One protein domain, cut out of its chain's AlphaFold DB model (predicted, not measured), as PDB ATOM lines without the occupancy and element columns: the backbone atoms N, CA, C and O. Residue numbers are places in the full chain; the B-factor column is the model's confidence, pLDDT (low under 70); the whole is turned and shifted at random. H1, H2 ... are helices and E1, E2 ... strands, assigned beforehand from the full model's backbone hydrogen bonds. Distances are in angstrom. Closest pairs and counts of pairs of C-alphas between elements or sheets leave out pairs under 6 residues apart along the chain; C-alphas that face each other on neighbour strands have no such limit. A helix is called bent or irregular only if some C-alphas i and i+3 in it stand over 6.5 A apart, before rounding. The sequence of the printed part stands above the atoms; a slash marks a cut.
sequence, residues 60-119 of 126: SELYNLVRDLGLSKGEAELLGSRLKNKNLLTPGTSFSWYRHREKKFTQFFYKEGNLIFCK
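AT A GLANCE: This is residues 60 to 119 of the 126 residues of an uncharacterized protein of Araneus ventricosus (UniProt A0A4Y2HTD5). A head of two helices, H1 and H2, and a strand hairpin, E1 and E2, sit at opposite ends of a thin thread that includes the short helix H3; residues 98 to 105 stand free. The printed part has 60 residues, with named elements in the order H1, H2, H3, E1, E2, class mixed. It is extended, radius of gyration of the C-alphas 16.8 A, spanning 45 by 23 by 17 A.

IN THESE COORDINATES: Find C-alpha 60 at (-21.840, 59.324, -36.362); H1 runs from there to residue 68, 12.0 A. H2, residues 73 to 85, is 18.3 A long. H3, residues 100 to 104, 8.1 A, is only just irregular: C-alphas 101 and 104 are 6.50 A apart. E1, residues 109 to 112, and E2, residues 115 to 118, are 10.2 A each; E2 ends at (-24.285, 21.464, -46.250).

HOW THE PARTS SIT: H1 and H2 are close but not clearly touching, closest C-alphas Val 66 and Ala 76, 6.0 A, at a steep tilt of 42 degrees, opposite ways. H2 and H3 are apart. In the antiparallel hairpin E1 and E2, N 110 and O 117 are within hydrogen-bond range, 2.9 A. Every O i to N i+4 pair is within range in H1 and H2; H3 has 0 of 1, and 1 of 2 O i to N i+3.

THE WHOLE: The C-alphas farthest apart, Lys 86 and Lys 119, are 46.3 A apart. The printed part has no cut; the link H2 to H3 is long, 14 residues. No printed residue is under 70 in pLDDT.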
ATOM      1  N   SER A  60     -20.510  59.119 -36.943       95.94
ATOM      2  CA  SER A  60     -21.840  59.324 -36.362       95.94
ATOM      3  C   SER A  60     -22.768  60.088 -37.305       95.94
ATOM      4  O   SER A  60     -23.914  59.691 -37.495       95.94
ATOM      5  N   GLU A  61     -22.247  61.119 -37.969       96.50
ATOM      6  CA  GLU A  61     -22.980  61.906 -38.958       96.50
ATOM      7  C   GLU A  61     -23.286  61.078 -40.197       96.50
ATOM      8  O   GLU A  61     -24.414  61.106 -40.679       96.50
ATOM      9  N   LEU A  62     -22.332  60.264 -40.663       96.12
ATOM     10  CA  LEU A  62     -22.579  59.324 -41.751       96.12
ATOM     11  C   LEU A  62     -23.708  58.347 -41.391       96.12
ATOM     12  O   LEU A  62     -24.579  58.080 -42.214       96.12
ATOM     13  N   TYR A  63     -23.715  57.822 -40.162       94.81
ATOM     14  CA  TYR A  63     -24.771  56.919 -39.702       94.81
ATOM     15  C   TYR A  63     -26.133  57.617 -39.595       94.81
ATOM     16  O   TYR A  63     -27.144  57.048 -40.008       94.81
ATOM     17  N   ASN A  64     -26.159  58.848 -39.081       96.75
ATOM     18  CA  ASN A  64     -27.367  59.666 -39.041       96.75
ATOM     19  C   ASN A  64     -27.886  59.919 -40.457       96.75
ATOM     20  O   ASN A  64     -29.034  59.609 -40.728       96.75
ATOM     21  N   LEU A  65     -27.025  60.321 -41.393       95.75
ATOM     22  CA  LEU A  65     -27.396  60.552 -42.787       95.75
ATOM     23  C   LEU A  65     -27.993  59.302 -43.447       95.75
ATOM     24  O   LEU A  65     -29.021  59.380 -44.112       95.75
ATOM     25  N   VAL A  66     -27.381  58.131 -43.236       96.06
ATOM     26  CA  VAL A  66     -27.899  56.849 -43.740       96.06
ATOM     27  C   VAL A  66     -29.288  56.546 -43.173       96.06
ATOM     28  O   VAL A  66     -30.156  56.080 -43.911       96.06
ATOM     29  N   ARG A  67     -29.506  56.805 -41.877       96.25
ATOM     30  CA  ARG A  67     -30.788  56.572 -41.199       96.25
ATOM     31  C   ARG A  67     -31.858  57.563 -41.648       96.25
ATOM     32  O   ARG A  67     -32.965  57.141 -41.962       96.25
ATOM     33  N   ASP A  68     -31.521  58.844 -41.684       97.88
ATOM     34  CA  ASP A  68     -32.453  59.938 -41.946       97.88
ATOM     35  C   ASP A  68     -32.913  59.926 -43.414       97.88
ATOM     36  O   ASP A  68     -34.065  60.235 -43.708       97.88
ATOM     37  N   LEU A  69     -32.049  59.472 -44.331       96.62
ATOM     38  CA  LEU A  69     -32.393  59.230 -45.737       96.62
ATOM     39  C   LEU A  69     -33.009  57.844 -45.996       96.62
ATOM     40  O   LEU A  69     -33.440  57.573 -47.114       96.62
ATOM     41  N   GLY A  70     -33.028  56.947 -45.004       96.25
ATOM     42  CA  GLY A  70     -33.582  55.599 -45.149       96.25
ATOM     43  C   GLY A  70     -32.862  54.725 -46.183       96.25
ATOM     44  O   GLY A  70     -33.503  53.910 -46.845       96.25
ATOM     45  N   LEU A  71     -31.543  54.886 -46.344       95.62
ATOM     46  CA  LEU A  71     -30.789  54.205 -47.400       95.62
ATOM     47  C   LEU A  71     -30.718  52.694 -47.171       95.62
ATOM     48  O   LEU A  71     -30.453  52.210 -46.063       95.62
ATOM     49  N   SER A  72     -30.859  51.926 -48.252       94.06
ATOM     50  CA  SER A  72     -30.523  50.505 -48.230       94.06
ATOM     51  C   SER A  72     -29.020  50.300 -48.007       94.06
ATOM     52  O   SER A  72     -28.203  51.204 -48.182       94.06
ATOM     53  N   LYS A  73     -28.615  49.071 -47.653       91.38
ATOM     54  CA  LYS A  73     -27.199  48.743 -47.413       91.38
ATOM     55  C   LYS A  73     -26.305  49.117 -48.606       91.38
ATOM     56  O   LYS A  73     -25.246  49.702 -48.407       91.38
ATOM     57  N   GLY A  74     -26.736  48.775 -49.821       94.12
ATOM     58  CA  GLY A  74     -25.961  49.050 -51.033       94.12
ATOM     59  C   GLY A  74     -25.863  50.545 -51.335       94.12
ATOM     60  O   GLY A  74     -24.807  51.023 -51.739       94.12
ATOM     61  N   GLU A  75     -26.930  51.303 -51.084       95.94
ATOM     62  CA  GLU A  75     -26.939  52.758 -51.269       95.94
ATOM     63  C   GLU A  75     -26.070  53.472 -50.232       95.94
ATOM     64  O   GLU A  75     -25.328  54.384 -50.587       95.94
ATOM     65  N   ALA A  76     -26.098  53.026 -48.973       95.69
ATOM     66  CA  ALA A  76     -25.221  53.528 -47.921       95.69
ATOM     67  C   ALA A  76     -23.740  53.248 -48.233       95.69
ATOM     68  O   ALA A  76     -22.893  54.128 -48.067       95.69
ATOM     69  N   GLU A  77     -23.426  52.052 -48.744       95.62
ATOM     70  CA  GLU A  77     -22.075  51.691 -49.188       95.62
ATOM     71  C   GLU A  77     -21.618  52.555 -50.378       95.62
ATOM     72  O   GLU A  77     -20.497  53.074 -50.381       95.62
ATOM     73  N   LEU A  78     -22.493  52.770 -51.367       96.69
ATOM     74  CA  LEU A  78     -22.221  53.635 -52.518       96.69
ATOM     75  C   LEU A  78     -22.008  55.094 -52.095       96.69
ATOM     76  O   LEU A  78     -21.079  55.747 -52.577       96.69
ATOM     77  N   LEU A  79     -22.845  55.608 -51.192       96.44
ATOM     78  CA  LEU A  79     -22.720  56.954 -50.639       96.44
ATOM     79  C   LEU A  79     -21.380  57.118 -49.918       96.44
ATOM     80  O   LEU A  79     -20.619  58.026 -50.246       96.44
ATOM     81  N   GLY A  80     -21.061  56.213 -48.992       95.81
ATOM     82  CA  GLY A  80     -19.797  56.240 -48.262       95.81
ATOM     83  C   GLY A  80     -18.580  56.147 -49.183       95.81
ATOM     84  O   GLY A  80     -17.621  56.895 -49.006       95.81
ATOM     85  N   SER A  81     -18.640  55.321 -50.235       96.19
ATOM     86  CA  SER A  81     -17.590  55.256 -51.258       96.19
ATOM     87  C   SER A  81     -17.403  56.591 -51.984       96.19
ATOM     88  O   SER A  81     -16.271  57.051 -52.139       96.19
ATOM     89  N   ARG A  82     -18.495  57.256 -52.383       96.44
ATOM     90  CA  ARG A  82     -18.435  58.574 -53.037       96.44
ATOM     91  C   ARG A  82     -17.879  59.653 -52.110       96.44
ATOM     92  O   ARG A  82     -17.087  60.474 -52.567       96.44
ATOM     93  N   LEU A  83     -18.260  59.644 -50.833       95.50
ATOM     94  CA  LEU A  83     -17.744  60.576 -49.825       95.50
ATOM     95  C   LEU A  83     -16.251  60.350 -49.568       95.50
ATOM     96  O   LEU A  83     -15.479  61.308 -49.551       95.50
ATOM     97  N   LYS A  84     -15.819  59.086 -49.465       94.38
ATOM     98  CA  LYS A  84     -14.405  58.725 -49.317       94.38
ATOM     99  C   LYS A  84     -13.566  59.187 -50.505       94.38
ATOM    100  O   LYS A  84     -12.514  59.778 -50.300       94.38
ATOM    101  N   ASN A  85     -14.037  58.971 -51.734       95.12
ATOM    102  CA  ASN A  85     -13.323  59.393 -52.946       95.12
ATOM    103  C   ASN A  85     -13.128  60.916 -53.026       95.12
ATOM    104  O   ASN A  85     -12.213  61.380 -53.698       95.12
ATOM    105  N   LYS A  86     -13.982  61.689 -52.345       94.88
ATOM    106  CA  LYS A  86     -13.889  63.150 -52.246       94.88
ATOM    107  C   LYS A  86     -13.131  63.634 -51.002       94.88
ATOM    108  O   LYS A  86     -13.102  64.833 -50.765       94.88
ATOM    109  N   ASN A  87     -12.542  62.733 -50.209       94.25
ATOM    110  CA  ASN A  87     -11.903  63.039 -48.923       94.25
ATOM    111  C   ASN A  87     -12.834  63.758 -47.925       94.25
ATOM    112  O   ASN A  87     -12.377  64.533 -47.094       94.25
ATOM    113  N   LEU A  88     -14.144  63.488 -47.995       95.62
ATOM    114  CA  LEU A  88     -15.163  64.096 -47.130       95.62
ATOM    115  C   LEU A  88     -15.493  63.243 -45.901       95.62
ATOM    116  O   LEU A  88     -16.490  63.502 -45.242       95.62
ATOM    117  N   LEU A  89     -14.720  62.196 -45.616       95.75
ATOM    118  CA  LEU A  89     -14.892  61.366 -44.424       95.75
ATOM    119  C   LEU A  89     -13.676  61.520 -43.521       95.75
ATOM    120  O   LEU A  89     -12.545  61.565 -44.011       95.75
ATOM    121  N   THR A  90     -13.891  61.514 -42.209       95.81
ATOM    122  CA  THR A  90     -12.773  61.427 -41.267       95.81
ATOM    123  C   THR A  90     -12.004  60.109 -41.460       95.81
ATOM    124  O   THR A  90     -12.606  59.072 -41.788       95.81
ATOM    125  N   PRO A  91     -10.672  60.100 -41.257       93.69
ATOM    126  CA  PRO A  91      -9.878  58.877 -41.323       93.69
ATOM    127  C   PRO A  91     -10.435  57.792 -40.395       93.69
ATOM    128  O   PRO A  91     -10.767  58.053 -39.243       93.69
ATOM    129  N   GLY A  92     -10.535  56.561 -40.897       91.94
ATOM    130  CA  GLY A  92     -11.064  55.429 -40.129       91.94
ATOM    131  C   GLY A  92     -12.590  55.274 -40.158       91.94
ATOM    132  O   GLY A  92     -13.084  54.260 -39.668       91.94
ATOM    133  N   THR A  93     -13.333  56.197 -40.779       94.44
ATOM    134  CA  THR A  93     -14.778  56.022 -40.993       94.44
ATOM    135  C   THR A  93     -15.054  54.854 -41.944       94.44
ATOM    136  O   THR A  93     -14.521  54.786 -43.056       94.44
ATOM    137  N   SER A  94     -15.911  53.933 -41.507       92.44
ATOM    138  CA  SER A  94     -16.378  52.788 -42.284       92.44
ATOM    139  C   SER A  94     -17.801  53.007 -42.790       92.44
ATOM    140  O   SER A  94     -18.674  53.514 -42.084       92.44
ATOM    141  N   PHE A  95     -18.037  52.557 -44.018       90.69
ATOM    142  CA  PHE A  95     -19.344  52.531 -44.675       90.69
ATOM    143  C   PHE A  95     -19.718  51.128 -45.157       90.69
ATOM    144  O   PHE A  95     -20.689  50.973 -45.889       90.69
ATOM    145  N   SER A  96     -18.941  50.109 -44.781       87.31
ATOM    146  CA  SER A  96     -19.236  48.711 -45.066       87.31
ATOM    147  C   SER A  96     -19.565  47.980 -43.770       87.31
ATOM    148  O   SER A  96     -18.883  48.115 -42.750       87.31
ATOM    149  N   TRP A  97     -20.634  47.185 -43.809       81.19
ATOM    150  CA  TRP A  97     -21.078  46.401 -42.658       81.19
ATOM    151  C   TRP A  97     -21.166  44.933 -43.028       81.19
ATOM    152  O   TRP A  97     -22.024  44.504 -43.812       81.19
ATOM    153  N   TYR A  98     -20.297  44.140 -42.413       79.88
ATOM    154  CA  TYR A  98     -20.424  42.696 -42.433       79.88
ATOM    155  C   TYR A  98     -21.330  42.262 -41.280       79.88
ATOM    156  O   TYR A  98     -21.071  42.557 -40.115       79.88
ATOM    157  N   ARG A  99     -22.440  41.593 -41.599       82.00
ATOM    158  CA  ARG A  99     -23.329  41.039 -40.573       82.00
ATOM    159  C   ARG A  99     -22.850  39.640 -40.244       82.00
ATOM    160  O   ARG A  99     -22.791  38.837 -41.154       82.00
ATOM    161  N   HIS A 100     -22.651  39.339 -38.964       85.56
ATOM    162  CA  HIS A 100     -22.305  37.996 -38.475       85.56
ATOM    163  C   HIS A 100     -23.527  37.068 -38.302       85.56
ATOM    164  O   HIS A 100     -23.555  36.217 -37.407       85.56
ATOM    165  N   ARG A 101     -24.592  37.256 -39.096       87.88
ATOM    166  CA  ARG A 101     -25.833  36.461 -38.970       87.88
ATOM    167  C   ARG A 101     -25.608  35.008 -39.396       87.88
ATOM    168  O   ARG A 101     -26.216  34.104 -38.831       87.88
ATOM    169  N   GLU A 102     -24.717  34.797 -40.353       88.75
ATOM    170  CA  GLU A 102     -24.237  33.508 -40.842       88.75
ATOM    171  C   GLU A 102     -23.489  32.701 -39.777       88.75
ATOM    172  O   GLU A 102     -23.516  31.478 -39.838       88.75
ATOM    173  N   LYS A 103     -22.884  33.348 -38.767       90.81
ATOM    174  CA  LYS A 103     -22.042  32.678 -37.758       90.81
ATOM    175  C   LYS A 103     -22.769  31.551 -37.016       90.81
ATOM    176  O   LYS A 103     -22.175  30.525 -36.705       90.81
ATOM    177  N   LYS A 104     -24.073  31.716 -36.763       90.81
ATOM    178  CA  LYS A 104     -24.921  30.677 -36.144       90.81
ATOM    179  C   LYS A 104     -25.185  29.491 -37.076       90.81
ATOM    180  O   LYS A 104     -25.476  28.396 -36.609       90.81
ATOM    181  N   PHE A 105     -25.096  29.712 -38.382       88.31
ATOM    182  CA  PHE A 105     -25.347  28.705 -39.404       88.31
ATOM    183  C   PHE A 105     -24.074  28.013 -39.878       88.31
ATOM    184  O   PHE A 105     -24.175  26.928 -40.435       88.31
ATOM    185  N   THR A 106     -22.887  28.568 -39.605       91.25
ATOM    186  CA  THR A 106     -21.592  27.975 -39.979       91.25
ATOM    187  C   THR A 106     -21.467  26.516 -39.536       91.25
ATOM    188  O   THR A 106     -20.880  25.712 -40.251       91.25
ATOM    189  N   GLN A 107     -22.084  26.135 -38.411       90.88
ATOM    190  CA  GLN A 107     -22.086  24.753 -37.923       90.88
ATOM    191  C   GLN A 107     -22.760  23.746 -38.864       90.88
ATOM    192  O   GLN A 107     -22.461  22.559 -38.765       90.88
ATOM    193  N   PHE A 108     -23.658  24.189 -39.746       91.62
ATOM    194  CA  PHE A 108     -24.372  23.347 -40.707       91.62
ATOM    195  C   PHE A 108     -23.643  23.225 -42.043       91.62
ATOM    196  O   PHE A 108     -24.154  22.579 -42.947       91.62
ATOM    197  N   PHE A 109     -22.460  23.818 -42.175       92.62
ATOM    198  CA  PHE A 109     -21.641  23.712 -43.373       92.62
ATOM    199  C   PHE A 109     -20.293  23.068 -43.034       92.62
ATOM    200  O   PHE A 109     -19.815  23.146 -41.901       92.62
ATOM    201  N   TYR A 110     -19.679  22.408 -44.007       93.50
ATOM    202  CA  TYR A 110     -18.288  21.959 -43.943       93.50
ATOM    203  C   TYR A 110     -17.607  22.206 -45.289       93.50
ATOM    204  O   TYR A 110     -18.269  22.327 -46.317       93.50
ATOM    205  N   LYS A 111     -16.283  22.345 -45.274       95.50
ATOM    206  CA  LYS A 111     -15.486  22.647 -46.464       95.50
ATOM    207  C   LYS A 111     -14.631  21.439 -46.820       95.50
ATOM    208  O   LYS A 111     -13.946  20.909 -45.952       95.50
ATOM    209  N   GLU A 112     -14.636  21.061 -48.090       96.19
ATOM    210  CA  GLU A 112     -13.759  20.033 -48.647       96.19
ATOM    211  C   GLU A 112     -13.162  20.575 -49.954       96.19
ATOM    212  O   GLU A 112     -13.871  20.952 -50.891       96.19
ATOM    213  N   GLY A 113     -11.836  20.740 -49.972       94.12
ATOM    214  CA  GLY A 113     -11.139  21.461 -51.040       94.12
ATOM    215  C   GLY A 113     -11.629  22.908 -51.189       94.12
ATOM    216  O   GLY A 113     -11.617  23.682 -50.230       94.12
ATOM    217  N   ASN A 114     -12.069  23.274 -52.398       95.00
ATOM    218  CA  ASN A 114     -12.599  24.606 -52.729       95.00
ATOM    219  C   ASN A 114     -14.132  24.697 -52.638       95.00
ATOM    220  O   ASN A 114     -14.702  25.732 -52.977       95.00
ATOM    221  N   LEU A 115     -14.797  23.629 -52.195       94.06
ATOM    222  CA  LEU A 115     -16.252  23.534 -52.146       94.06
ATOM    223  C   LEU A 115     -16.757  23.594 -50.700       94.06
ATOM    224  O   LEU A 115     -16.102  23.119 -49.770       94.06
ATOM    225  N   ILE A 116     -17.935  24.194 -50.519       93.75
ATOM    226  CA  ILE A 116     -18.656  24.233 -49.243       93.75
ATOM    227  C   ILE A 116     -19.914  23.379 -49.380       93.75
ATOM    228  O   ILE A 116     -20.734  23.602 -50.267       93.75
ATOM    229  N   PHE A 117     -20.065  22.424 -48.472       92.25
ATOM    230  CA  PHE A 117     -21.163  21.470 -48.419       92.25
ATOM    231  C   PHE A 117     -22.064  21.766 -47.224       92.25
ATOM    232  O   PHE A 117     -21.596  22.192 -46.166       92.25
ATOM    233  N   CYS A 118     -23.364  21.520 -47.381       91.38
ATOM    234  CA  CYS A 118     -24.285  21.464 -46.250       91.38
ATOM    235  C   CYS A 118     -24.106  20.123 -45.536       91.38
ATOM    236  O   CYS A 118     -24.058  19.080 -46.186       91.38
ATOM    237  N   LYS A 119     -24.056  20.138 -44.205       90.75
ATOM    238  CA  LYS A 119     -24.191  18.927 -43.400       90.75
ATOM    239  C   LYS A 119     -25.581  18.349 -43.607       90.75
ATOM    240  O   LYS A 119     -26.557  19.095 -43.694       90.75
TER     241      LYS A 119